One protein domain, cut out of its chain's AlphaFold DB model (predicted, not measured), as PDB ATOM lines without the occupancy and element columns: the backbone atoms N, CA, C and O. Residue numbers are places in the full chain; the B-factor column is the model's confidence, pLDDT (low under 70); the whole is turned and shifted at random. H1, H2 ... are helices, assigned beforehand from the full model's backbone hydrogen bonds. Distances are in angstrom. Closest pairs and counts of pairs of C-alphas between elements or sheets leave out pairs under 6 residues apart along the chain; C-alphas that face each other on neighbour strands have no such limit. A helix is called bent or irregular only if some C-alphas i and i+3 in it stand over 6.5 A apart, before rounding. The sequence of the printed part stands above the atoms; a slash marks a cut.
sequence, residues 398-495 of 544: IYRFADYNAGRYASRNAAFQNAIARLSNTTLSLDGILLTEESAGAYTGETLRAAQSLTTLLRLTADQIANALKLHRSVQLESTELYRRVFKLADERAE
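What this domain is: This is residues 398 to 495 of the 544 residues of an uncharacterized protein of Propionivibrio dicarboxylicus (UniProt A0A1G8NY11). A small, compact body of crossed helices is built round the longest one, H2: H3 and H7 pack on it at steep angles, and H5 packs on H3. H1 makes a corner with the first residues of H2, short H4 and H6 lie by H7 and H5, and a long loop reaches outward to Ala 440. The 98 printed residues hold seven named helices, H1 to H7 in chain order, and no named strand; the class is all helix. The radius of gyration of the C-alphas is 12.7 A, and the spans are 37 by 34 by 25 A.

Where its parts are: H2, residues 410 to 424, measures 20.4 A from C-alpha 410 at (190.652, 253.265, 159.572). H1 is residues 398 to 406, 12.2 A; H3 446 to 452; H4 455 to 458; H6 475 to 479. H5, residues 462 to 473, 19.6 A, is irregular, with C-alphas 470 and 473 7.6 A apart. H7, residues 481 to 494, 19.7 A, ends at C-alpha 494 (192.314, 252.253, 181.939).

How they stand to each other: H2 touches H7 at a steep tilt of 62 degrees, closest at the C-alphas of Ala 419 and Ala 490, 5.6 A. H2 touches H3 at 55 degrees, also steep, closest at C-alphas 424 and 450, 6.2 A. H1 is about perpendicular to H2, at 88 degrees, and touches residues 410 to 411 alone; C-alphas 403 and 410 are closest, 5.2 A. H3 touches H5, closest at C-alphas 452 and 462, 5.4 A. H4 and H7 only just touch, with 3 pairs of C-alphas within 8 A; C-alphas 458 and 485 are closest, 6.3 A. H5 and H6 touch only at the corner, and only just, with 3 pairs within 8 A; C-alphas 471 and 477 are closest, 5.1 A. Every O i to N i+4 pair is within hydrogen-bond range in H1, H2, H3 and H7, against 5 of 8 in H5 and 0 of 1 in H6, where 2 of 2 O i to N i+3 pairs are; H4 is too short for an i+4 pair.

The domain as a whole: The C-alphas of Ala 440 and Glu 495, the two farthest apart, are 42.1 A apart. The printed part has no cut. The link from H2 to H3, residues 425 to 445, is long, and in it residues 436 to 437 pair antiparallel with 443 to 444; the other links are tight. Mean pLDDT of the printed part is 94.9, and residues 439 to 440 are under 70.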
ATOM      1  N   ILE A 398     179.861 259.200 161.676       97.81
ATOM      2  CA  ILE A 398     181.075 260.010 161.505       97.81
ATOM      3  C   ILE A 398     182.344 259.163 161.317       97.81
ATOM      4  O   ILE A 398     183.226 259.540 160.546       97.81
ATOM      5  N   TYR A 399     182.425 257.989 161.950       98.00
ATOM      6  CA  TYR A 399     183.550 257.068 161.777       98.00
ATOM      7  C   TYR A 399     183.542 256.405 160.396       98.00
ATOM      8  O   TYR A 399     184.591 256.242 159.781       98.00
ATOM      9  N   ARG A 400     182.361 256.110 159.846       97.19
ATOM     10  CA  ARG A 400     182.222 255.637 158.462       97.19
ATOM     11  C   ARG A 400     182.612 256.731 157.459       97.19
ATOM     12  O   ARG A 400     183.242 256.441 156.446       97.19
ATOM     13  N   PHE A 401     182.318 257.999 157.751       97.88
ATOM     14  CA  PHE A 401     182.775 259.123 156.921       97.88
ATOM     15  C   PHE A 401     184.291 259.334 157.001       97.88
ATOM     16  O   PHE A 401     184.925 259.653 155.994       97.88
ATOM     17  N   ALA A 402     184.893 259.120 158.170       96.56
ATOM     18  CA  ALA A 402     186.344 259.116 158.317       96.56
ATOM     19  C   ALA A 402     186.990 257.952 157.548       96.56
ATOM     20  O   ALA A 402     187.961 258.166 156.824       96.56
ATOM     21  N   ASP A 403     186.414 256.752 157.626       96.12
ATOM     22  CA  ASP A 403     186.832 255.579 156.853       96.12
ATOM     23  C   ASP A 403     186.721 255.798 155.342       96.12
ATOM     24  O   ASP A 403     187.586 255.359 154.586       96.12
ATOM     25  N   TYR A 404     185.690 256.505 154.874       95.62
ATOM     26  CA  TYR A 404     185.567 256.844 153.458       95.62
ATOM     27  C   TYR A 404     186.825 257.561 152.944       95.62
ATOM     28  O   TYR A 404     187.348 257.237 151.874       95.62
ATOM     29  N   ASN A 405     187.338 258.497 153.747       92.44
ATOM     30  CA  ASN A 405     188.507 259.308 153.435       92.44
ATOM     31  C   ASN A 405     189.842 258.581 153.679       92.44
ATOM     32  O   ASN A 405     190.733 258.661 152.836       92.44
ATOM     33  N   ALA A 406     189.976 257.882 154.808       90.81
ATOM     34  CA  ALA A 406     191.227 257.264 155.261       90.81
ATOM     35  C   ALA A 406     191.389 255.785 154.855       90.81
ATOM     36  O   ALA A 406     192.468 255.213 154.995       90.81
ATOM     37  N   GLY A 407     190.334 255.164 154.325       92.06
ATOM     38  CA  GLY A 407     190.253 253.737 154.023       92.06
ATOM     39  C   GLY A 407     189.336 252.987 154.993       92.06
ATOM     40  O   GLY A 407     189.230 253.324 156.174       92.06
ATOM     41  N   ARG A 408     188.670 251.938 154.491       93.25
ATOM     42  CA  ARG A 408     187.752 251.112 155.290       93.25
ATOM     43  C   ARG A 408     188.448 250.573 156.544       93.25
ATOM     44  O   ARG A 408     189.559 250.046 156.467       93.25
ATOM     45  N   TYR A 409     187.752 250.674 157.674       96.56
ATOM     46  CA  TYR A 409     188.180 250.337 159.031       96.56
ATOM     47  C   TYR A 409     189.262 251.234 159.654       96.56
ATOM     48  O   TYR A 409     189.758 250.908 160.739       96.56
ATOM     49  N   ALA A 410     189.634 252.359 159.034       96.50
ATOM     50  CA  ALA A 410     190.652 253.265 159.572       96.50
ATOM     51  C   ALA A 410     190.308 253.767 160.984       96.50
ATOM     52  O   ALA A 410     191.183 253.801 161.848       96.50
ATOM     53  N   SER A 411     189.042 254.075 161.265       98.06
ATOM     54  CA  SER A 411     188.609 254.589 162.568       98.06
ATOM     55  C   SER A 411     188.727 253.543 163.678       98.06
ATOM     56  O   SER A 411     189.183 253.834 164.787       98.06
ATOM     57  N   ARG A 412     188.381 252.286 163.369       97.88
ATOM     58  CA  ARG A 412     188.597 251.143 164.275       97.88
ATOM     59  C   ARG A 412     190.089 250.911 164.495       97.88
ATOM     60  O   ARG A 412     190.531 250.644 165.609       97.88
ATOM     61  N   ASN A 413     190.877 251.008 163.429       98.12
ATOM     62  CA  ASN A 413     192.318 250.809 163.496       98.12
ATOM     63  C   ASN A 413     193.006 251.900 164.322       98.12
ATOM     64  O   ASN A 413     193.889 251.573 165.107       98.12
ATOM     65  N   ALA A 414     192.566 253.156 164.228       98.25
ATOM     66  CA  ALA A 414     193.060 254.252 165.059       98.25
ATOM     67  C   ALA A 414     192.766 254.013 166.552       98.25
ATOM     68  O   ALA A 414     193.631 254.216 167.405       98.25
ATOM     69  N   ALA A 415     191.578 253.498 166.879       98.31
ATOM     70  CA  ALA A 415     191.247 253.072 168.240       98.31
ATOM     71  C   ALA A 415     192.138 251.922 168.735       98.31
ATOM     72  O   ALA A 415     192.652 251.957 169.855       98.31
ATOM     73  N   PHE A 416     192.378 250.929 167.880       98.56
ATOM     74  CA  PHE A 416     193.259 249.806 168.186       98.56
ATOM     75  C   PHE A 416     194.727 250.244 168.367       98.56
ATOM     76  O   PHE A 416     195.396 249.790 169.296       98.56
ATOM     77  N   GLN A 417     195.215 251.192 167.560       98.56
ATOM     78  CA  GLN A 417     196.524 251.831 167.744       98.56
ATOM     79  C   GLN A 417     196.617 252.545 169.098       98.56
ATOM     80  O   GLN A 417     197.627 252.399 169.782       98.56
ATOM     81  N   ASN A 418     195.569 253.255 169.530       98.44
ATOM     82  CA  ASN A 418     195.535 253.898 170.849       98.44
ATOM     83  C   ASN A 418     195.613 252.872 171.995       98.44
ATOM     84  O   ASN A 418     196.349 253.082 172.959       98.44
ATOM     85  N   ALA A 419     194.920 251.735 171.877       98.69
ATOM     86  CA  ALA A 419     195.019 250.651 172.855       98.69
ATOM     87  C   ALA A 419     196.443 250.062 172.919       98.69
ATOM     88  O   ALA A 419     197.009 249.923 174.006       98.69
ATOM     89  N   ILE A 420     197.073 249.797 171.765       98.50
ATOM     90  CA  ILE A 420     198.472 249.335 171.707       98.50
ATOM     91  C   ILE A 420     199.425 250.372 172.308       98.50
ATOM     92  O   ILE A 420     200.302 250.001 173.089       98.50
ATOM     93  N   ALA A 421     199.271 251.654 171.967       97.94
ATOM     94  CA  ALA A 421     200.122 252.740 172.456       97.94
ATOM     95  C   ALA A 421     200.130 252.791 173.992       97.94
ATOM     96  O   ALA A 421     201.193 252.848 174.612       97.94
ATOM     97  N   ARG A 422     198.948 252.669 174.611       97.12
ATOM     98  CA  ARG A 422     198.786 252.636 176.073       97.12
ATOM     99  C   ARG A 422     199.429 251.410 176.715       97.12
ATOM    100  O   ARG A 422     200.094 251.541 177.740       97.12
ATOM    101  N   LEU A 423     199.258 250.225 176.126       98.06
ATOM    102  CA  LEU A 423     199.838 248.990 176.664       98.06
ATOM    103  C   LEU A 423     201.364 248.955 176.545       98.06
ATOM    104  O   LEU A 423     202.042 248.591 177.504       98.06
ATOM    105  N   SER A 424     201.890 249.360 175.390       96.75
ATOM    106  CA  SER A 424     203.326 249.343 175.069       96.75
ATOM    107  C   SER A 424     204.093 250.566 175.570       96.75
ATOM    108  O   SER A 424     205.312 250.611 175.428       96.75
ATOM    109  N   ASN A 425     203.399 251.566 176.123       95.25
ATOM    110  CA  ASN A 425     203.974 252.860 176.493       95.25
ATOM    111  C   ASN A 425     204.772 253.509 175.339       95.25
ATOM    112  O   ASN A 425     205.817 254.121 175.546       95.25
ATOM    113  N   THR A 426     204.294 253.320 174.106       94.56
ATOM    114  CA  THR A 426     204.915 253.829 172.878       94.56
ATOM    115  C   THR A 426     204.020 254.895 172.266       94.56
ATOM    116  O   THR A 426     202.804 254.728 172.191       94.56
ATOM    117  N   THR A 427     204.613 255.986 171.784       94.31
ATOM    118  CA  THR A 427     203.868 256.986 171.008       94.31
ATOM    119  C   THR A 427     203.604 256.441 169.607       94.31
ATOM    120  O   THR A 427     204.548 256.089 168.903       94.31
ATOM    121  N   LEU A 428     202.334 256.374 169.202       94.25
ATOM    122  CA  LEU A 428     201.923 255.936 167.868       94.25
ATOM    123  C   LEU A 428     201.117 257.024 167.164       94.25
ATOM    124  O   LEU A 428     200.311 257.722 167.782       94.25
ATOM    125  N   SER A 429     201.296 257.114 165.847       92.50
ATOM    126  CA  SER A 429     200.355 257.812 164.975       92.50
ATOM    127  C   SER A 429     199.021 257.063 164.981       92.50
ATOM    128  O   SER A 429     198.981 255.867 164.697       92.50
ATOM    129  N   LEU A 430     197.931 257.751 165.323       96.00
ATOM    130  CA  LEU A 430     196.574 257.191 165.310       96.00
ATOM    131  C   LEU A 430     195.939 257.380 163.926       96.00
ATOM    132  O   LEU A 430     194.897 258.015 163.788       96.00
ATOM    133  N   ASP A 431     196.623 256.912 162.887       93.00
ATOM    134  CA  ASP A 431     196.266 257.099 161.474       93.00
ATOM    135  C   ASP A 431     195.468 255.931 160.873       93.00
ATOM    136  O   ASP A 431     195.046 255.994 159.721       93.00
ATOM    137  N   GLY A 432     195.242 254.862 161.633       94.56
ATOM    138  CA  GLY A 432     194.538 253.668 161.178       94.56
ATOM    139  C   GLY A 432     195.376 252.708 160.322       94.56
ATOM    140  O   GLY A 432     194.841 251.698 159.847       94.56
ATOM    141  N   ILE A 433     196.677 252.964 160.143       93.12
ATOM    142  CA  ILE A 433     197.598 252.107 159.387       93.12
ATOM    143  C   ILE A 433     198.293 251.133 160.342       93.12
ATOM    144  O   ILE A 433     199.240 251.473 161.048       93.12
ATOM    145  N   LEU A 434     197.838 249.878 160.352       95.19
ATOM    146  CA  LEU A 434     198.401 248.859 161.250       95.19
ATOM    147  C   LEU A 434     199.706 248.247 160.722       95.19
ATOM    148  O   LEU A 434     200.564 247.838 161.506       95.19
ATOM    149  N   LEU A 435     199.847 248.174 159.399       92.88
ATOM    150  CA  LEU A 435     201.023 247.647 158.718       92.88
ATOM    151  C   LEU A 435     201.177 248.252 157.323       92.88
ATOM    152  O   LEU A 435     200.249 248.832 156.761       92.88
ATOM    153  N   THR A 436     202.375 248.111 156.782       86.44
ATOM    154  CA  THR A 436     202.761 248.457 155.420       86.44
ATOM    155  C   THR A 436     203.350 247.213 154.776       86.44
ATOM    156  O   THR A 436     204.189 246.550 155.382       86.44
ATOM    157  N   GLU A 437     202.875 246.868 153.584       82.12
ATOM    158  CA  GLU A 437     203.448 245.778 152.798       82.12
ATOM    159  C   GLU A 437     204.637 246.304 151.990       82.12
ATOM    160  O   GLU A 437     204.521 247.280 151.253       82.12
ATOM    161  N   GLU A 438     205.782 245.658 152.147       78.69
ATOM    162  CA  GLU A 438     207.012 245.956 151.429       78.69
ATOM    163  C   GLU A 438     207.147 245.071 150.185       78.69
ATOM    164  O   GLU A 438     206.544 243.999 150.058       78.69
ATOM    165  N   SER A 439     208.042 245.476 149.284       63.75
ATOM    166  CA  SER A 439     208.474 244.632 148.172       63.75
ATOM    167  C   SER A 439     208.959 243.265 148.691       63.75
ATOM    168  O   SER A 439     209.776 243.206 149.607       63.75
ATOM    169  N   ALA A 440     208.491 242.175 148.071       68.00
ATOM    170  CA  ALA A 440     208.709 240.771 148.468       68.00
ATOM    171  C   ALA A 440     207.814 240.220 149.603       68.00
ATOM    172  O   ALA A 440     208.124 239.168 150.160       68.00
ATOM    173  N   GLY A 441     206.684 240.873 149.904       71.25
ATOM    174  CA  GLY A 441     205.647 240.328 150.796       71.25
ATOM    175  C   GLY A 441     205.999 240.396 152.286       71.25
ATOM    176  O   GLY A 441     205.352 239.750 153.114       71.25
ATOM    177  N   ALA A 442     207.037 241.158 152.634       80.25
ATOM    178  CA  ALA A 442     207.361 241.486 154.015       80.25
ATOM    179  C   ALA A 442     206.428 242.593 154.526       80.25
ATOM    180  O   ALA A 442     205.946 243.410 153.750       80.25
ATOM    181  N   TYR A 443     206.195 242.641 155.837       85.62
ATOM    182  CA  TYR A 443     205.353 243.664 156.458       85.62
ATOM    183  C   TYR A 443     206.144 244.460 157.491       85.62
ATOM    184  O   TYR A 443     206.861 243.888 158.316       85.62
ATOM    185  N   THR A 444     205.994 245.781 157.469       89.56
ATOM    186  CA  THR A 444     206.619 246.713 158.414       89.56
ATOM    187  C   THR A 444     205.565 247.634 159.030       89.56
ATOM    188  O   THR A 444     204.407 247.653 158.615       89.56
ATOM    189  N   GLY A 445     205.930 248.382 160.072       91.12
ATOM    190  CA  GLY A 445     205.049 249.392 160.659       91.12
ATOM    191  C   GLY A 445     205.319 249.637 162.137       91.12
ATOM    192  O   GLY A 445     205.726 248.737 162.872       91.12
ATOM    193  N   GLU A 446     205.082 250.869 162.585       94.00
ATOM    194  CA  GLU A 446     205.210 251.247 163.998       94.00
ATOM    195  C   GLU A 446     204.232 250.458 164.874       94.00
ATOM    196  O   GLU A 446     204.631 249.920 165.904       94.00
ATOM    197  N   THR A 447     202.984 250.296 164.421       96.62
ATOM    198  CA  THR A 447     201.968 249.518 165.140       96.62
ATOM    199  C   THR A 447     202.311 248.033 165.218       96.62
ATOM    200  O   THR A 447     202.191 247.453 166.294       96.62
ATOM    201  N   LEU A 448     202.792 247.421 164.126       97.12
ATOM    202  CA  LEU A 448     203.262 246.031 164.131       97.12
ATOM    203  C   LEU A 448     204.386 245.827 165.157       97.12
ATOM    204  O   LEU A 448     204.289 244.928 165.990       97.12
ATOM    205  N   ARG A 449     205.413 246.689 165.147       97.25
ATOM    206  CA  ARG A 449     206.523 246.610 166.113       97.25
ATOM    207  C   ARG A 449     206.048 246.792 167.554       97.25
ATOM    208  O   ARG A 449     206.438 246.017 168.425       97.25
ATOM    209  N   ALA A 450     205.189 247.779 167.807       97.94
ATOM    210  CA  ALA A 450     204.637 248.020 169.136       97.94
ATOM    211  C   ALA A 450     203.798 246.826 169.618       97.94
ATOM    212  O   ALA A 450     203.971 246.378 170.749       97.94
ATOM    213  N   ALA A 451     202.966 246.234 168.757       98.06
ATOM    214  CA  ALA A 451     202.215 245.026 169.086       98.06
ATOM    215  C   ALA A 451     203.144 243.833 169.380       98.06
ATOM    216  O   ALA A 451     202.944 243.129 170.364       98.06
ATOM    217  N   GLN A 452     204.197 243.631 168.581       97.75
ATOM    218  CA  GLN A 452     205.178 242.559 168.788       97.75
ATOM    219  C   GLN A 452     205.989 242.721 170.086       97.75
ATOM    220  O   GLN A 452     206.380 241.724 170.692       97.75
ATOM    221  N   SER A 453     206.177 243.949 170.581       98.06
ATOM    222  CA  SER A 453     206.779 244.176 171.906       98.06
ATOM    223  C   SER A 453     205.917 243.643 173.063       98.06
ATOM    224  O   SER A 453     206.423 243.410 174.157       98.06
ATOM    225  N   LEU A 454     204.626 243.390 172.817       98.25
ATOM    226  CA  LEU A 454     203.659 242.909 173.805       98.25
ATOM    227  C   LEU A 454     203.470 241.383 173.784       98.25
ATOM    228  O   LEU A 454     202.554 240.891 174.437       98.25
ATOM    229  N   THR A 455     204.295 240.615 173.066       98.31
ATOM    230  CA  THR A 455     204.161 239.144 172.922       98.31
ATOM    231  C   THR A 455     203.975 238.408 174.253       98.31
ATOM    232  O   THR A 455     203.035 237.623 174.389       98.31
ATOM    233  N   THR A 456     204.798 238.707 175.265       97.81
ATOM    234  CA  THR A 456     204.688 238.111 176.610       97.81
ATOM    235  C   THR A 456     203.375 238.479 177.299       97.81
ATOM    236  O   THR A 456     202.694 237.603 177.834       97.81
ATOM    237  N   LEU A 457     202.989 239.759 177.255       97.31
ATOM    238  CA  LEU A 457     201.760 240.258 177.881       97.31
ATOM    239  C   LEU A 457     200.514 239.666 177.208       97.31
ATOM    240  O   LEU A 457     199.579 239.228 177.874       97.31
ATOM    241  N   LEU A 458     200.523 239.622 175.877       98.19
ATOM    242  CA  LEU A 458     199.431 239.109 175.062       98.19
ATOM    243  C   LEU A 458     199.403 237.583 175.011       98.19
ATOM    244  O   LEU A 458     198.391 237.040 174.584       98.19
ATOM    245  N   ARG A 459     200.474 236.885 175.413       98.06
ATOM    246  CA  ARG A 459     200.655 235.433 175.234       98.06
ATOM    247  C   ARG A 459     200.404 235.000 173.783       98.06
ATOM    248  O   ARG A 459     199.653 234.056 173.528       98.06
ATOM    249  N   LEU A 460     200.979 235.748 172.844       98.44
ATOM    250  CA  LEU A 460     200.911 235.509 171.400       98.44
ATOM    251  C   LEU A 460     202.319 235.585 170.811       98.44
ATOM    252  O   LEU A 460     203.139 236.382 171.266       98.44
ATOM    253  N   THR A 461     202.599 234.786 169.784       98.31
ATOM    254  CA  THR A 461     203.863 234.867 169.042       98.31
ATOM    255  C   THR A 461     203.873 236.072 168.100       98.31
ATOM    256  O   THR A 461     202.822 236.584 167.704       98.31
ATOM    257  N   ALA A 462     205.063 236.515 167.688       96.56
ATOM    258  CA  ALA A 462     205.206 237.606 166.722       96.56
ATOM    259  C   ALA A 462     204.473 237.322 165.392       96.56
ATOM    260  O   ALA A 462     203.899 238.243 164.809       96.56
ATOM    261  N   ASP A 463     204.428 236.057 164.962       95.94
ATOM    262  CA  ASP A 463     203.729 235.623 163.748       95.94
ATOM    263  C   ASP A 463     202.208 235.640 163.907       95.94
ATOM    264  O   ASP A 463     201.499 236.077 163.000       95.94
ATOM    265  N   GLN A 464     201.685 235.212 165.062       98.12
ATOM    266  CA  GLN A 464     200.252 235.317 165.358       98.12
ATOM    267  C   GLN A 464     199.793 236.777 165.321       98.12
ATOM    268  O   GLN A 464     198.735 237.080 164.768       98.12
ATOM    269  N   ILE A 465     200.616 237.685 165.855       98.31
ATOM    270  CA  ILE A 465     200.360 239.126 165.816       98.31
ATOM    271  C   ILE A 465     200.372 239.630 164.371       98.31
ATOM    272  O   ILE A 465     199.401 240.243 163.929       98.31
ATOM    273  N   ALA A 466     201.433 239.343 163.614       96.25
ATOM    274  CA  ALA A 466     201.559 239.793 162.231       96.25
ATOM    275  C   ALA A 466     200.404 239.285 161.351       96.25
ATOM    276  O   ALA A 466     199.817 240.059 160.599       96.25
ATOM    277  N   ASN A 467     200.031 238.010 161.476       96.19
ATOM    278  CA  ASN A 467     198.934 237.421 160.708       96.19
ATOM    279  C   ASN A 467     197.571 238.017 161.072       96.19
ATOM    280  O   ASN A 467     196.768 238.261 160.175       96.19
ATOM    281  N   ALA A 468     197.319 238.316 162.350       98.00
ATOM    282  CA  ALA A 468     196.108 239.027 162.748       98.00
ATOM    283  C   ALA A 468     196.061 240.437 162.136       98.00
ATOM    284  O   ALA A 468     195.040 240.820 161.570       98.00
ATOM    285  N   LEU A 469     197.168 241.190 162.167       97.44
ATOM    286  CA  LEU A 469     197.217 242.545 161.603       97.44
ATOM    287  C   LEU A 469     197.047 242.590 160.076       97.44
ATOM    288  O   LEU A 469     196.568 243.597 159.563       97.44
ATOM    289  N   LYS A 470     197.338 241.513 159.335       95.44
ATOM    290  CA  LYS A 470     197.003 241.417 157.894       95.44
ATOM    291  C   LYS A 470     195.503 241.533 157.625       95.44
ATOM    292  O   LYS A 470     195.109 241.991 156.559       95.44
ATOM    293  N   LEU A 471     194.659 241.231 158.612       95.75
ATOM    294  CA  LEU A 471     193.208 241.399 158.528       95.75
ATOM    295  C   LEU A 471     192.753 242.852 158.759       95.75
ATOM    296  O   LEU A 471     191.558 243.096 158.891       95.75
ATOM    297  N   HIS A 472     193.660 243.837 158.794       93.75
ATOM    298  CA  HIS A 472     193.327 245.235 159.099       93.75
ATOM    299  C   HIS A 472     192.287 245.882 158.173       93.75
ATOM    300  O   HIS A 472     191.670 246.870 158.569       93.75
ATOM    301  N   ARG A 473     192.068 245.343 156.968       91.25
ATOM    302  CA  ARG A 473     191.033 245.800 156.020       91.25
ATOM    303  C   ARG A 473     189.735 244.986 156.095       91.25
ATOM    304  O   ARG A 473     188.879 245.131 155.231       91.25
ATOM    305  N   SER A 474     189.590 244.119 157.095       92.44
ATOM    306  CA  SER A 474     188.450 243.218 157.271       92.44
ATOM    307  C   SER A 474     187.856 243.347 158.673       92.44
ATOM    308  O   SER A 474     188.565 243.638 159.642       92.44
ATOM    309  N   VAL A 475     186.555 243.074 158.799       92.69
ATOM    310  CA  VAL A 475     185.868 242.922 160.092       92.69
ATOM    311  C   VAL A 475     186.447 241.755 160.902       92.69
ATOM    312  O   VAL A 475     186.440 241.769 162.129       92.69
ATOM    313  N   GLN A 476     187.054 240.769 160.229       95.50
ATOM    314  CA  GLN A 476     187.641 239.591 160.871       95.50
ATOM    315  C   GLN A 476     188.749 239.932 161.874       95.50
ATOM    316  O   GLN A 476     188.959 239.142 162.796       95.50
ATOM    317  N   LEU A 477     189.411 241.094 161.761       97.19
ATOM    318  CA  LEU A 477     190.388 241.536 162.763       97.19
ATOM    319  C   LEU A 477     189.790 241.511 164.178       97.19
ATOM    320  O   LEU A 477     190.460 241.071 165.108       97.19
ATOM    321  N   GLU A 478     188.531 241.916 164.339       95.94
ATOM    322  CA  GLU A 478     187.856 242.016 165.644       95.94
ATOM    323  C   GLU A 478     187.646 240.652 166.306       95.94
ATOM    324  O   GLU A 478     187.629 240.525 167.531       95.94
ATOM    325  N   SER A 479     187.565 239.604 165.485       96.06
ATOM    326  CA  SER A 479     187.481 238.218 165.933       96.06
ATOM    327  C   SER A 479     188.845 237.595 166.248       96.06
ATOM    328  O   SER A 479     188.913 236.447 166.681       96.06
ATOM    329  N   THR A 480     189.952 238.310 166.043       98.62
ATOM    330  CA  THR A 480     191.277 237.767 166.360       98.62
ATOM    331  C   THR A 480     191.542 237.807 167.857       98.62
ATOM    332  O   THR A 480     191.128 238.721 168.572       98.62
ATOM    333  N   GLU A 481     192.315 236.834 168.334       98.44
ATOM    334  CA  GLU A 481     192.747 236.820 169.729       98.44
ATOM    335  C   GLU A 481     193.605 238.043 170.075       98.44
ATOM    336  O   GLU A 481     193.497 238.580 171.176       98.44
ATOM    337  N   LEU A 482     194.392 238.535 169.110       98.69
ATOM    338  CA  LEU A 482     195.137 239.784 169.239       98.69
ATOM    339  C   LEU A 482     194.205 240.948 169.591       98.69
ATOM    340  O   LEU A 482     194.436 241.633 170.585       98.69
ATOM    341  N   TYR A 483     193.156 241.162 168.792       98.56
ATOM    342  CA  TYR A 483     192.244 242.286 168.976       98.56
ATOM    343  C   TYR A 483     191.542 242.228 170.331       98.56
ATOM    344  O   TYR A 483     191.565 243.204 171.085       98.56
ATOM    345  N   ARG A 484     190.984 241.063 170.682       98.50
ATOM    346  CA  ARG A 484     190.282 240.877 171.958       98.50
ATOM    347  C   ARG A 484     191.203 241.078 173.159       98.50
ATOM    348  O   ARG A 484     190.819 241.780 174.090       98.50
ATOM    349  N   ARG A 485     192.414 240.500 173.149       98.69
ATOM    350  CA  ARG A 485     193.359 240.612 174.274       98.69
ATOM    351  C   ARG A 485     193.898 242.021 174.448       98.69
ATOM    352  O   ARG A 485     193.940 242.492 175.578       98.69
ATOM    353  N   VAL A 486     194.279 242.693 173.358       98.75
ATOM    354  CA  VAL A 486     194.744 244.089 173.410       98.75
ATOM    355  C   VAL A 486     193.695 244.953 174.082       98.75
ATOM    356  O   VAL A 486     193.999 245.650 175.042       98.75
ATOM    357  N   PHE A 487     192.452 244.880 173.625       98.75
ATOM    358  CA  PHE A 487     191.420 245.725 174.191       98.75
ATOM    359  C   PHE A 487     191.025 245.327 175.611       98.75
ATOM    360  O   PHE A 487     190.872 246.210 176.441       98.75
ATOM    361  N   LYS A 488     190.933 244.030 175.923       98.50
ATOM    362  CA  LYS A 488     190.689 243.571 177.296       98.50
ATOM    363  C   LYS A 488     191.719 244.158 178.270       98.50
ATOM    364  O   LYS A 488     191.348 244.769 179.261       98.50
ATOM    365  N   LEU A 489     193.006 244.010 177.959       98.56
ATOM    366  CA  LEU A 489     194.091 244.502 178.812       98.56
ATOM    367  C   LEU A 489     194.144 246.032 178.864       98.56
ATOM    368  O   LEU A 489     194.500 246.611 179.887       98.56
ATOM    369  N   ALA A 490     193.842 246.699 177.748       98.31
ATOM    370  CA  ALA A 490     193.855 248.153 177.689       98.31
ATOM    371  C   ALA A 490     192.692 248.761 178.488       98.31
ATOM    372  O   ALA A 490     192.903 249.775 179.149       98.31
ATOM    373  N   ASP A 491     191.520 248.120 178.474       98.44
ATOM    374  CA  ASP A 491     190.367 248.485 179.299       98.44
ATOM    375  C   ASP A 491     190.667 248.263 180.788       98.44
ATOM    376  O   ASP A 491     190.444 249.159 181.597       98.44
ATOM    377  N   GLU A 492     191.247 247.110 181.151       97.69
ATOM    378  CA  GLU A 492     191.676 246.807 182.528       97.69
ATOM    379  C   GLU A 492     192.672 247.853 183.047       97.69
ATOM    380  O   GLU A 492     192.531 248.353 184.160       97.69
ATOM    381  N   ARG A 493     193.654 248.246 182.225       96.19
ATOM    382  CA  ARG A 493     194.646 249.271 182.587       96.19
ATOM    383  C   ARG A 493     194.062 250.684 182.668       96.19
ATOM    384  O   ARG A 493     194.632 251.530 183.350       96.19
ATOM    385  N   ALA A 494     192.998 250.964 181.921       96.31
ATOM    386  CA  ALA A 494     192.314 252.253 181.939       96.31
ATOM    387  C   ALA A 494     191.203 252.324 182.996       96.31
ATOM    388  O   ALA A 494     190.610 253.389 183.148       96.31
ATOM    389  N   GLU A 495     190.907 251.208 183.674       97.00
ATOM    390  CA  GLU A 495     189.774 251.040 184.594       97.00
ATOM    391  C   GLU A 495     188.413 251.389 183.954       97.00
ATOM    392  O   GLU A 495     187.425 251.648 184.638       97.00
TER     393      GLU A 495